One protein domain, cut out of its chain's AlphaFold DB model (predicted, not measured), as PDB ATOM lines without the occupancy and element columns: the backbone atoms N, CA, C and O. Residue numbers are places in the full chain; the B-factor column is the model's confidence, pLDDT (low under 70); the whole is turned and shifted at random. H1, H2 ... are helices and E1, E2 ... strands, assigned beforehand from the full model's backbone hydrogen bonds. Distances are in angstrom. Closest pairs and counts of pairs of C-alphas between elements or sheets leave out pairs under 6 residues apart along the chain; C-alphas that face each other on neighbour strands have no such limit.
ATOM      1  N   ALA A 290     284.392 493.011 575.492       94.56
ATOM      2  CA  ALA A 290     285.804 493.218 575.781       94.56
ATOM      3  C   ALA A 290     286.503 491.863 575.932       94.56
ATOM      4  O   ALA A 290     285.978 490.979 576.616       94.56
ATOM      5  N   THR A 291     287.674 491.716 575.320       92.38
ATOM      6  CA  THR A 291     288.477 490.492 575.345       92.38
ATOM      7  C   THR A 291     289.913 490.833 575.713       92.38
ATOM      8  O   THR A 291     290.530 491.697 575.094       92.38
ATOM      9  N   LEU A 292     290.445 490.136 576.716       88.75
ATOM     10  CA  LEU A 292     291.864 490.168 577.056       88.75
ATOM     11  C   LEU A 292     292.426 488.752 576.935       88.75
ATOM     12  O   LEU A 292     291.943 487.822 577.589       88.75
ATOM     13  N   ALA A 293     293.449 488.595 576.097       83.19
ATOM     14  CA  ALA A 293     294.113 487.317 575.867       83.19
ATOM     15  C   ALA A 293     294.628 486.728 577.188       83.19
ATOM     16  O   ALA A 293     295.420 487.369 577.868       83.19
ATOM     17  N   GLY A 294     294.170 485.529 577.560       80.94
ATOM     18  CA  GLY A 294     294.513 484.862 578.827       80.94
ATOM     19  C   GLY A 294     293.601 485.186 580.023       80.94
ATOM     20  O   GLY A 294     293.747 484.561 581.069       80.94
ATOM     21  N   ALA A 295     292.651 486.124 579.904       85.56
ATOM     22  CA  ALA A 295     291.632 486.404 580.936       85.56
ATOM     23  C   ALA A 295     290.183 486.167 580.457       85.56
ATOM     24  O   ALA A 295     289.238 486.166 581.261       85.56
ATOM     25  N   GLY A 296     290.010 485.954 579.151       88.75
ATOM     26  CA  GLY A 296     288.739 485.654 578.505       88.75
ATOM     27  C   GLY A 296     288.010 486.905 578.021       88.75
ATOM     28  O   GLY A 296     288.605 487.964 577.801       88.75
ATOM     29  N   SER A 297     286.695 486.772 577.843       91.50
ATOM     30  CA  SER A 297     285.829 487.847 577.348       91.50
ATOM     31  C   SER A 297     284.661 488.156 578.289       91.50
ATOM     32  O   SER A 297     284.286 487.343 579.147       91.50
ATOM     33  N   ILE A 298     284.108 489.363 578.155       92.81
ATOM     34  CA  ILE A 298     282.898 489.814 578.848       92.81
ATOM     35  C   ILE A 298     282.118 490.821 577.997       92.81
ATOM     36  O   ILE A 298     282.694 491.708 577.369       92.81
ATOM     37  N   ASP A 299     280.790 490.720 578.019       94.88
ATOM     38  CA  ASP A 299     279.923 491.788 577.530       94.88
ATOM     39  C   ASP A 299     279.807 492.899 578.571       94.88
ATOM     40  O   ASP A 299     279.346 492.680 579.692       94.88
ATOM     41  N   LEU A 300     280.206 494.107 578.186       94.62
ATOM     42  CA  LEU A 300     280.133 495.268 579.058       94.62
ATOM     43  C   LEU A 300     278.674 495.678 579.287       94.62
ATOM     44  O   LEU A 300     277.862 495.718 578.354       94.62
ATOM     45  N   ASP A 301     278.350 496.028 580.535       92.81
ATOM     46  CA  ASP A 301     277.041 496.568 580.907       92.81
ATOM     47  C   ASP A 301     276.758 497.910 580.203       92.81
ATOM     48  O   ASP A 301     277.664 498.573 579.695       92.81
ATOM     49  N   ALA A 302     275.493 498.337 580.163       92.31
ATOM     50  CA  ALA A 302     275.095 499.541 579.430       92.31
ATOM     51  C   ALA A 302     275.854 500.809 579.867       92.31
ATOM     52  O   ALA A 302     276.135 501.677 579.040       92.31
ATOM     53  N   ARG A 303     276.220 500.911 581.150       91.69
ATOM     54  CA  ARG A 303     276.962 502.052 581.692       91.69
ATOM     55  C   ARG A 303     278.400 502.052 581.177       91.69
ATOM     56  O   ARG A 303     278.863 503.078 580.687       91.69
ATOM     57  N   SER A 304     279.075 500.911 581.238       93.75
ATOM     58  CA  SER A 304     280.432 500.719 580.730       93.75
ATOM     59  C   SER A 304     280.491 500.909 579.214       93.75
ATOM     60  O   SER A 304     281.410 501.561 578.730       93.75
ATOM     61  N   ARG A 305     279.479 500.451 578.459       94.44
ATOM     62  CA  ARG A 305     279.383 500.713 577.008       94.44
ATOM     63  C   ARG A 305     279.306 502.199 576.691       94.44
ATOM     64  O   ARG A 305     280.076 502.690 575.871       94.44
ATOM     65  N   THR A 306     278.410 502.919 577.362       94.00
ATOM     66  CA  THR A 306     278.280 504.371 577.197       94.00
ATOM     67  C   THR A 306     279.565 505.093 577.596       94.00
ATOM     68  O   THR A 306     279.973 506.026 576.910       94.00
ATOM     69  N   ALA A 307     280.239 504.643 578.660       93.81
ATOM     70  CA  ALA A 307     281.493 505.239 579.099       93.81
ATOM     71  C   ALA A 307     282.627 505.052 578.076       93.81
ATOM     72  O   ALA A 307     283.292 506.024 577.721       93.81
ATOM     73  N   VAL A 308     282.788 503.837 577.535       93.75
ATOM     74  CA  VAL A 308     283.712 503.558 576.421       93.75
ATOM     75  C   VAL A 308     283.420 504.475 575.242       93.75
ATOM     76  O   VAL A 308     284.342 505.042 574.670       93.75
ATOM     77  N   TRP A 309     282.147 504.650 574.884       94.19
ATOM     78  CA  TRP A 309     281.780 505.453 573.721       94.19
ATOM     79  C   TRP A 309     282.027 506.952 573.922       94.19
ATOM     80  O   TRP A 309     282.418 507.645 572.986       94.19
ATOM     81  N   TRP A 310     281.865 507.454 575.149       92.56
ATOM     82  CA  TRP A 310     282.293 508.804 575.516       92.56
ATOM     83  C   TRP A 310     283.798 508.984 575.337       92.56
ATOM     84  O   TRP A 310     284.215 509.942 574.695       92.56
ATOM     85  N   LEU A 311     284.611 508.060 575.847       91.00
ATOM     86  CA  LEU A 311     286.067 508.116 575.694       91.00
ATOM     87  C   LEU A 311     286.495 508.002 574.228       91.00
ATOM     88  O   LEU A 311     287.359 508.750 573.774       91.00
ATOM     89  N   ALA A 312     285.830 507.133 573.468       91.00
ATOM     90  CA  ALA A 312     286.065 506.956 572.042       91.00
ATOM     91  C   ALA A 312     285.674 508.199 571.229       91.00
ATOM     92  O   ALA A 312     286.218 508.417 570.156       91.00
ATOM     93  N   SER A 313     284.778 509.053 571.733       89.75
ATOM     94  CA  SER A 313     284.449 510.329 571.080       89.75
ATOM     95  C   SER A 313     285.553 511.390 571.210       89.75
ATOM     96  O   SER A 313     285.558 512.360 570.456       89.75
ATOM     97  N   LEU A 314     286.500 511.209 572.142       87.81
ATOM     98  CA  LEU A 314     287.599 512.155 572.391       87.81
ATOM     99  C   LEU A 314     288.828 511.909 571.508       87.81
ATOM    100  O   LEU A 314     289.772 512.700 571.521       87.81
ATOM    101  N   VAL A 315     288.846 510.789 570.787       86.25
ATOM    102  CA  VAL A 315     290.028 510.308 570.075       86.25
ATOM    103  C   VAL A 315     290.290 511.155 568.832       86.25
ATOM    104  O   VAL A 315     289.365 511.592 568.148       86.25
ATOM    105  N   LYS A 316     291.566 511.379 568.514       86.00
ATOM    106  CA  LYS A 316     291.981 512.168 567.344       86.00
ATOM    107  C   LYS A 316     292.601 511.237 566.301       86.00
ATOM    108  O   LYS A 316     293.518 510.487 566.630       86.00
ATOM    109  N   GLU A 317     292.093 511.260 565.068       87.25
ATOM    110  CA  GLU A 317     292.609 510.434 563.962       87.25
ATOM    111  C   GLU A 317     294.071 510.799 563.643       87.25
ATOM    112  O   GLU A 317     294.443 511.974 563.633       87.25
ATOM    113  N   ARG A 318     294.899 509.783 563.382       81.94
ATOM    114  CA  ARG A 318     296.297 509.884 562.955       81.94
ATOM    115  C   ARG A 318     296.499 509.145 561.636       81.94
ATOM    116  O   ARG A 318     295.994 508.041 561.457       81.94
ATOM    117  N   THR A 319     297.281 509.738 560.739       78.44
ATOM    118  CA  THR A 319     297.511 509.225 559.375       78.44
ATOM    119  C   THR A 319     298.953 508.782 559.115       78.44
ATOM    120  O   THR A 319     299.288 508.427 557.992       78.44
ATOM    121  N   ASP A 320     299.828 508.850 560.118       71.19
ATOM    122  CA  ASP A 320     301.284 508.752 559.966       71.19
ATOM    123  C   ASP A 320     301.897 507.433 560.470       71.19
ATOM    124  O   ASP A 320     303.116 507.281 560.477       71.19
ATOM    125  N   LEU A 321     301.072 506.465 560.876       62.03
ATOM    126  CA  LEU A 321     301.506 505.169 561.406       62.03
ATOM    127  C   LEU A 321     300.946 504.017 560.556       62.03
ATOM    128  O   LEU A 321     299.866 504.135 559.982       62.03
ATOM    129  N   ALA A 322     301.674 502.897 560.473       61.78
ATOM    130  CA  ALA A 322     301.264 501.718 559.708       61.78
ATOM    131  C   ALA A 322     301.229 500.440 560.564       61.78
ATOM    132  O   ALA A 322     302.182 500.134 561.273       61.78
ATOM    133  N   VAL A 323     300.129 499.699 560.369       60.50
ATOM    134  CA  VAL A 323     299.758 498.343 560.831       60.50
ATOM    135  C   VAL A 323     299.516 498.163 562.341       60.50
ATOM    136  O   VAL A 323     300.332 498.509 563.185       60.50
ATOM    137  N   ALA A 324     298.350 497.587 562.655       56.34
ATOM    138  CA  ALA A 324     297.884 497.237 563.997       56.34
ATOM    139  C   ALA A 324     298.429 495.868 564.467       56.34
ATOM    140  O   ALA A 324     298.681 494.996 563.629       56.34
ATOM    141  N   PRO A 325     298.551 495.624 565.785       61.19
ATOM    142  CA  PRO A 325     298.710 494.273 566.325       61.19
ATOM    143  C   PRO A 325     297.440 493.414 566.137       61.19
ATOM    144  O   PRO A 325     296.376 493.920 565.788       61.19
ATOM    145  N   GLN A 326     297.580 492.093 566.312       67.81
ATOM    146  CA  GLN A 326     296.733 491.089 565.646       67.81
ATOM    147  C   GLN A 326     295.387 490.732 566.311       67.81
ATOM    148  O   GLN A 326     294.630 489.986 565.695       67.81
ATOM    149  N   GLU A 327     295.024 491.268 567.485       78.25
ATOM    150  CA  GLU A 327     293.730 490.942 568.119       78.25
ATOM    151  C   GLU A 327     292.986 492.172 568.676       78.25
ATOM    152  O   GLU A 327     293.598 493.020 569.331       78.25
ATOM    153  N   PRO A 328     291.662 492.296 568.439       84.12
ATOM    154  CA  PRO A 328     290.867 493.401 568.962       84.12
ATOM    155  C   PRO A 328     290.581 493.247 570.457       84.12
ATOM    156  O   PRO A 328     290.124 492.199 570.914       84.12
ATOM    157  N   LEU A 329     290.758 494.341 571.203       90.81
ATOM    158  CA  LEU A 329     290.344 494.433 572.604       90.81
ATOM    159  C   LEU A 329     288.817 494.521 572.708       90.81
ATOM    160  O   LEU A 329     288.217 493.900 573.583       90.81
ATOM    161  N   LEU A 330     288.184 495.315 571.836       94.06
ATOM    162  CA  LEU A 330     286.742 495.555 571.855       94.06
ATOM    163  C   LEU A 330     286.094 495.156 570.537       94.06
ATOM    164  O   LEU A 330     286.582 495.484 569.457       94.06
ATOM    165  N   VAL A 331     284.921 494.539 570.636       95.75
ATOM    166  CA  VAL A 331     284.039 494.271 569.499       95.75
ATOM    167  C   VAL A 331     282.683 494.913 569.769       95.75
ATOM    168  O   VAL A 331     281.911 494.439 570.607       95.75
ATOM    169  N   ALA A 332     282.394 496.008 569.067       96.50
ATOM    170  CA  ALA A 332     281.126 496.729 569.112       96.50
ATOM    171  C   ALA A 332     280.147 496.151 568.083       96.50
ATOM    172  O   ALA A 332     280.538 495.873 566.948       96.50
ATOM    173  N   ARG A 333     278.878 495.966 568.460       97.00
ATOM    174  CA  ARG A 333     277.814 495.432 567.597       97.00
ATOM    175  C   ARG A 333     276.512 496.207 567.775       97.00
ATOM    176  O   ARG A 333     276.138 496.534 568.905       97.00
ATOM    177  N   TRP A 334     275.806 496.420 566.670       97.12
ATOM    178  CA  TRP A 334     274.475 497.031 566.630       97.12
ATOM    179  C   TRP A 334     273.420 496.025 566.147       97.12
ATOM    180  O   TRP A 334     273.739 495.026 565.500       97.12
ATOM    181  N   ASN A 335     272.150 496.297 566.445       94.44
ATOM    182  CA  ASN A 335     271.009 495.457 566.067       94.44
ATOM    183  C   ASN A 335     270.798 495.356 564.546       94.44
ATOM    184  O   ASN A 335     270.143 494.426 564.085       94.44
ATOM    185  N   ASP A 336     271.365 496.281 563.766       93.25
ATOM    186  CA  ASP A 336     271.385 496.216 562.297       93.25
ATOM    187  C   ASP A 336     272.387 495.173 561.751       93.25
ATOM    188  O   ASP A 336     272.478 494.976 560.541       93.25
ATOM    189  N   GLY A 337     273.132 494.495 562.634       91.44
ATOM    190  CA  GLY A 337     274.143 493.495 562.296       91.44
ATOM    191  C   GLY A 337     275.525 494.077 561.996       91.44
ATOM    192  O   GLY A 337     276.473 493.314 561.804       91.44
ATOM    193  N   SER A 338     275.671 495.406 561.975       93.56
ATOM    194  CA  SER A 338     276.970 496.049 561.796       93.56
ATOM    195  C   SER A 338     277.869 495.846 563.019       93.56
ATOM    196  O   SER A 338     277.405 495.658 564.151       93.56
ATOM    197  N   ARG A 339     279.186 495.853 562.781       94.44
ATOM    198  CA  ARG A 339     280.201 495.676 563.820       94.44
ATOM    199  C   ARG A 339     281.410 496.565 563.584       94.44
ATOM    200  O   ARG A 339     281.739 496.848 562.436       94.44
ATOM    201  N   ILE A 340     282.073 496.930 564.673       93.50
ATOM    202  CA  ILE A 340     283.365 497.612 564.677       93.50
ATOM    203  C   ILE A 340     284.302 496.850 565.615       93.50
ATOM    204  O   ILE A 340     283.907 496.470 566.719       93.50
ATOM    205  N   GLU A 341     285.535 496.624 565.172       92.69
ATOM    206  CA  GLU A 341     286.598 495.998 565.959       92.69
ATOM    207  C   GLU A 341     287.628 497.065 566.329       92.69
ATOM    208  O   GLU A 341     288.142 497.767 565.459       92.69
ATOM    209  N   VAL A 342     287.909 497.196 567.626       91.00
ATOM    210  CA  VAL A 342     288.856 498.178 568.157       91.00
ATOM    211  C   VAL A 342     290.027 497.440 568.785       91.00
ATOM    212  O   VAL A 342     289.888 496.776 569.815       91.00
ATOM    213  N   VAL A 343     291.193 497.576 568.166       89.31
ATOM    214  CA  VAL A 343     292.471 497.123 568.723       89.31
ATOM    215  C   VAL A 343     293.041 498.245 569.583       89.31
ATOM    216  O   VAL A 343     293.041 499.406 569.172       89.31
ATOM    217  N   VAL A 344     293.537 497.894 570.766       85.31
ATOM    218  CA  VAL A 344     294.195 498.817 571.696       85.31
ATOM    219  C   VAL A 344     295.657 498.411 571.806       85.31
ATOM    220  O   VAL A 344     295.960 497.230 571.944       85.31
ATOM    221  N   SER A 345     296.568 499.375 571.688       80.19
ATOM    222  CA  SER A 345     297.994 499.122 571.888       80.19
ATOM    223  C   SER A 345     298.690 500.364 572.417       80.19
ATOM    224  O   SER A 345     298.890 501.340 571.685       80.19
ATOM    225  N   GLY A 346     299.084 500.311 573.690       75.94
ATOM    226  CA  GLY A 346     299.780 501.387 574.388       75.94
ATOM    227  C   GLY A 346     298.920 502.643 574.498       75.94
ATOM    228  O   GLY A 346     298.190 502.818 575.461       75.94
ATOM    229  N   GLY A 347     299.027 503.518 573.501       77.75
ATOM    230  CA  GLY A 347     298.334 504.804 573.398       77.75
ATOM    231  C   GLY A 347     297.387 504.960 572.219       77.75
ATOM    232  O   GLY A 347     296.824 506.034 571.999       77.75
ATOM    233  N   LEU A 348     297.312 503.922 571.394       83.31
ATOM    234  CA  LEU A 348     296.702 503.971 570.080       83.31
ATOM    235  C   LEU A 348     295.495 503.046 570.025       83.31
ATOM    236  O   LEU A 348     295.475 501.971 570.630       83.31
ATOM    237  N   LEU A 349     294.513 503.485 569.252       87.56
ATOM    238  CA  LEU A 349     293.311 502.747 568.911       87.56
ATOM    239  C   LEU A 349     293.324 502.502 567.407       87.56
ATOM    240  O   LEU A 349     293.525 503.441 566.638       87.56
ATOM    241  N   PHE A 350     293.078 501.268 566.983       87.06
ATOM    242  CA  PHE A 350     292.972 500.918 565.570       87.06
ATOM    243  C   PHE A 350     291.571 500.397 565.298       87.06
ATOM    244  O   PHE A 350     291.120 499.465 565.960       87.06
ATOM    245  N   THR A 351     290.887 501.007 564.338       88.81
ATOM    246  CA  THR A 351     289.541 500.599 563.932       88.81
ATOM    247  C   THR A 351     289.281 501.021 562.494       88.81
ATOM    248  O   THR A 351     289.665 502.118 562.092       88.81
ATOM    249  N   ASP A 352     288.643 500.150 561.711       84.31
ATOM    250  CA  ASP A 352     288.288 500.383 560.301       84.31
ATOM    251  C   ASP A 352     289.453 500.908 559.436       84.31
ATOM    252  O   ASP A 352     289.300 501.824 558.628       84.31
ATOM    253  N   GLY A 353     290.655 500.352 559.630       80.50
ATOM    254  CA  GLY A 353     291.861 500.751 558.891       80.50
ATOM    255  C   GLY A 353     292.417 502.132 559.261       80.50
ATOM    256  O   GLY A 353     293.364 502.595 558.632       80.50
ATOM    257  N   LYS A 354     291.852 502.780 560.283       86.31
ATOM    258  CA  LYS A 354     292.287 504.070 560.816       86.31
ATOM    259  C   LYS A 354     292.952 503.909 562.174       86.31
ATOM    260  O   LYS A 354     292.686 502.956 562.906       86.31
ATOM    261  N   ILE A 355     293.790 504.883 562.506       87.44
ATOM    262  CA  ILE A 355     294.519 504.952 563.769       87.44
ATOM    263  C   ILE A 355     294.057 506.198 564.502       87.44
ATOM    264  O   ILE A 355     293.895 507.255 563.899       87.44
ATOM    265  N   TYR A 356     293.862 506.084 565.807       86.69
ATOM    266  CA  TYR A 356     293.474 507.197 566.652       86.69
ATOM    267  C   TYR A 356     294.362 507.263 567.887       86.69
ATOM    268  O   TYR A 356     294.769 506.240 568.438       86.69
ATOM    269  N   LEU A 357     294.642 508.483 568.331       85.06
ATOM    270  CA  LEU A 357     295.270 508.765 569.614       85.06
ATOM    271  C   LEU A 357     294.182 508.946 570.676       85.06
ATOM    272  O   LEU A 357     293.228 509.696 570.447       85.06
ATOM    273  N   GLY A 358     294.323 508.288 571.826       80.19
ATOM    274  CA  GLY A 358     293.359 508.409 572.917       80.19
ATOM    275  C   GLY A 358     293.759 507.656 574.190       80.19
ATOM    276  O   GLY A 358     294.870 507.129 574.271       80.19
ATOM    277  N   PRO A 359     292.852 507.573 575.180       80.50
ATOM    278  CA  PRO A 359     293.117 506.967 576.487       80.50
ATOM    279  C   PRO A 359     293.071 505.430 576.427       80.50
ATOM    280  O   PRO A 359     292.205 504.789 577.015       80.50
TER     281      PRO A 359
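This is residues 290 to 359 of the 580 residues of an uncharacterized protein of Chloroflexi bacterium (UniProt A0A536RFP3). A strongly twisted sheet of five strands, E3, E7, E6, E5 and E4 in order, makes the body, with H1 crossing over E4 on one face and the small hairpin of E1 and E2 beside the E4 edge. H1 leads from that hairpin to E3 at the other edge, and a long link then runs back to E4, from which E4, E5, E6 and E7 fold back and forth. The 70 printed residues hold one named helix and seven named strands, in the order E1 E2 H1 E3 E4 E5 E6 E7; both sheets are antiparallel and the class is mixed, helices and strands. The whole is compact, with a radius of gyration of the C-alphas of 12.3 A and spans of 34 by 27 by 23 A.

The larger sheet has the edge strands E3, residues 316 to 318, and E4, residues 330 to 333, and the inner strands E7, residues 354 to 357, E6, residues 348 to 351, and E5, residues 339 to 345. E4, E5, E6 and E7 form a meander, each strand the antiparallel neighbour of the one before. E5 and E4 are a hairpin at 168 degrees, with N 332 and O 340 2.8 A apart, within hydrogen-bond range. The pairing of E5 is staggered: residues 339 to 342 pair with E4 and 343 to 345 with E6, where N 343 and O 350 are 2.9 A apart. E7 and E6 are a hairpin at 152 degrees, with N 356 and O 349 2.8 A apart. E3 and E7 are antiparallel at 125 degrees, with N 318 and O 355 2.8 A apart. H1, residues 302 to 312, is on this sheet at a height of 10.5 A, over E4 and across the strands, at 64 degrees to E4 on the local plane; that plane is fitted to 6 C-alphas of the sheet, only just enough. Every O i to N i+4 pair of H1 is within hydrogen-bond range. E1, residues 290 to 292, and E2, residues 296 to 299, are a hairpin with N 290 and O 298 2.8 A apart. The closest C-alphas of E1 and E4 are those of Ala 290 and Leu 330, 4.7 A apart. E2 and E4 are near each other.

E1 begins at C-alpha 290, (285.804, 493.218, 575.781). H1 measures 15.2 A from its first to its last C-alpha. E5, the longest strand, measures 19.8 A and begins at C-alpha 339, (280.201, 495.676, 563.820). E7 ends at C-alpha 357, (295.270, 508.765, 569.614).

The C-alphas farthest apart, those of Asp 301 and Asp 320, are 34.3 A apart. The printed part has no cut. The link from E3 to E4, 11 residues, is long; the other links are tight. The mean pLDDT of the printed part is 86.4, and residues 321 to 326, in the long link, are under 70.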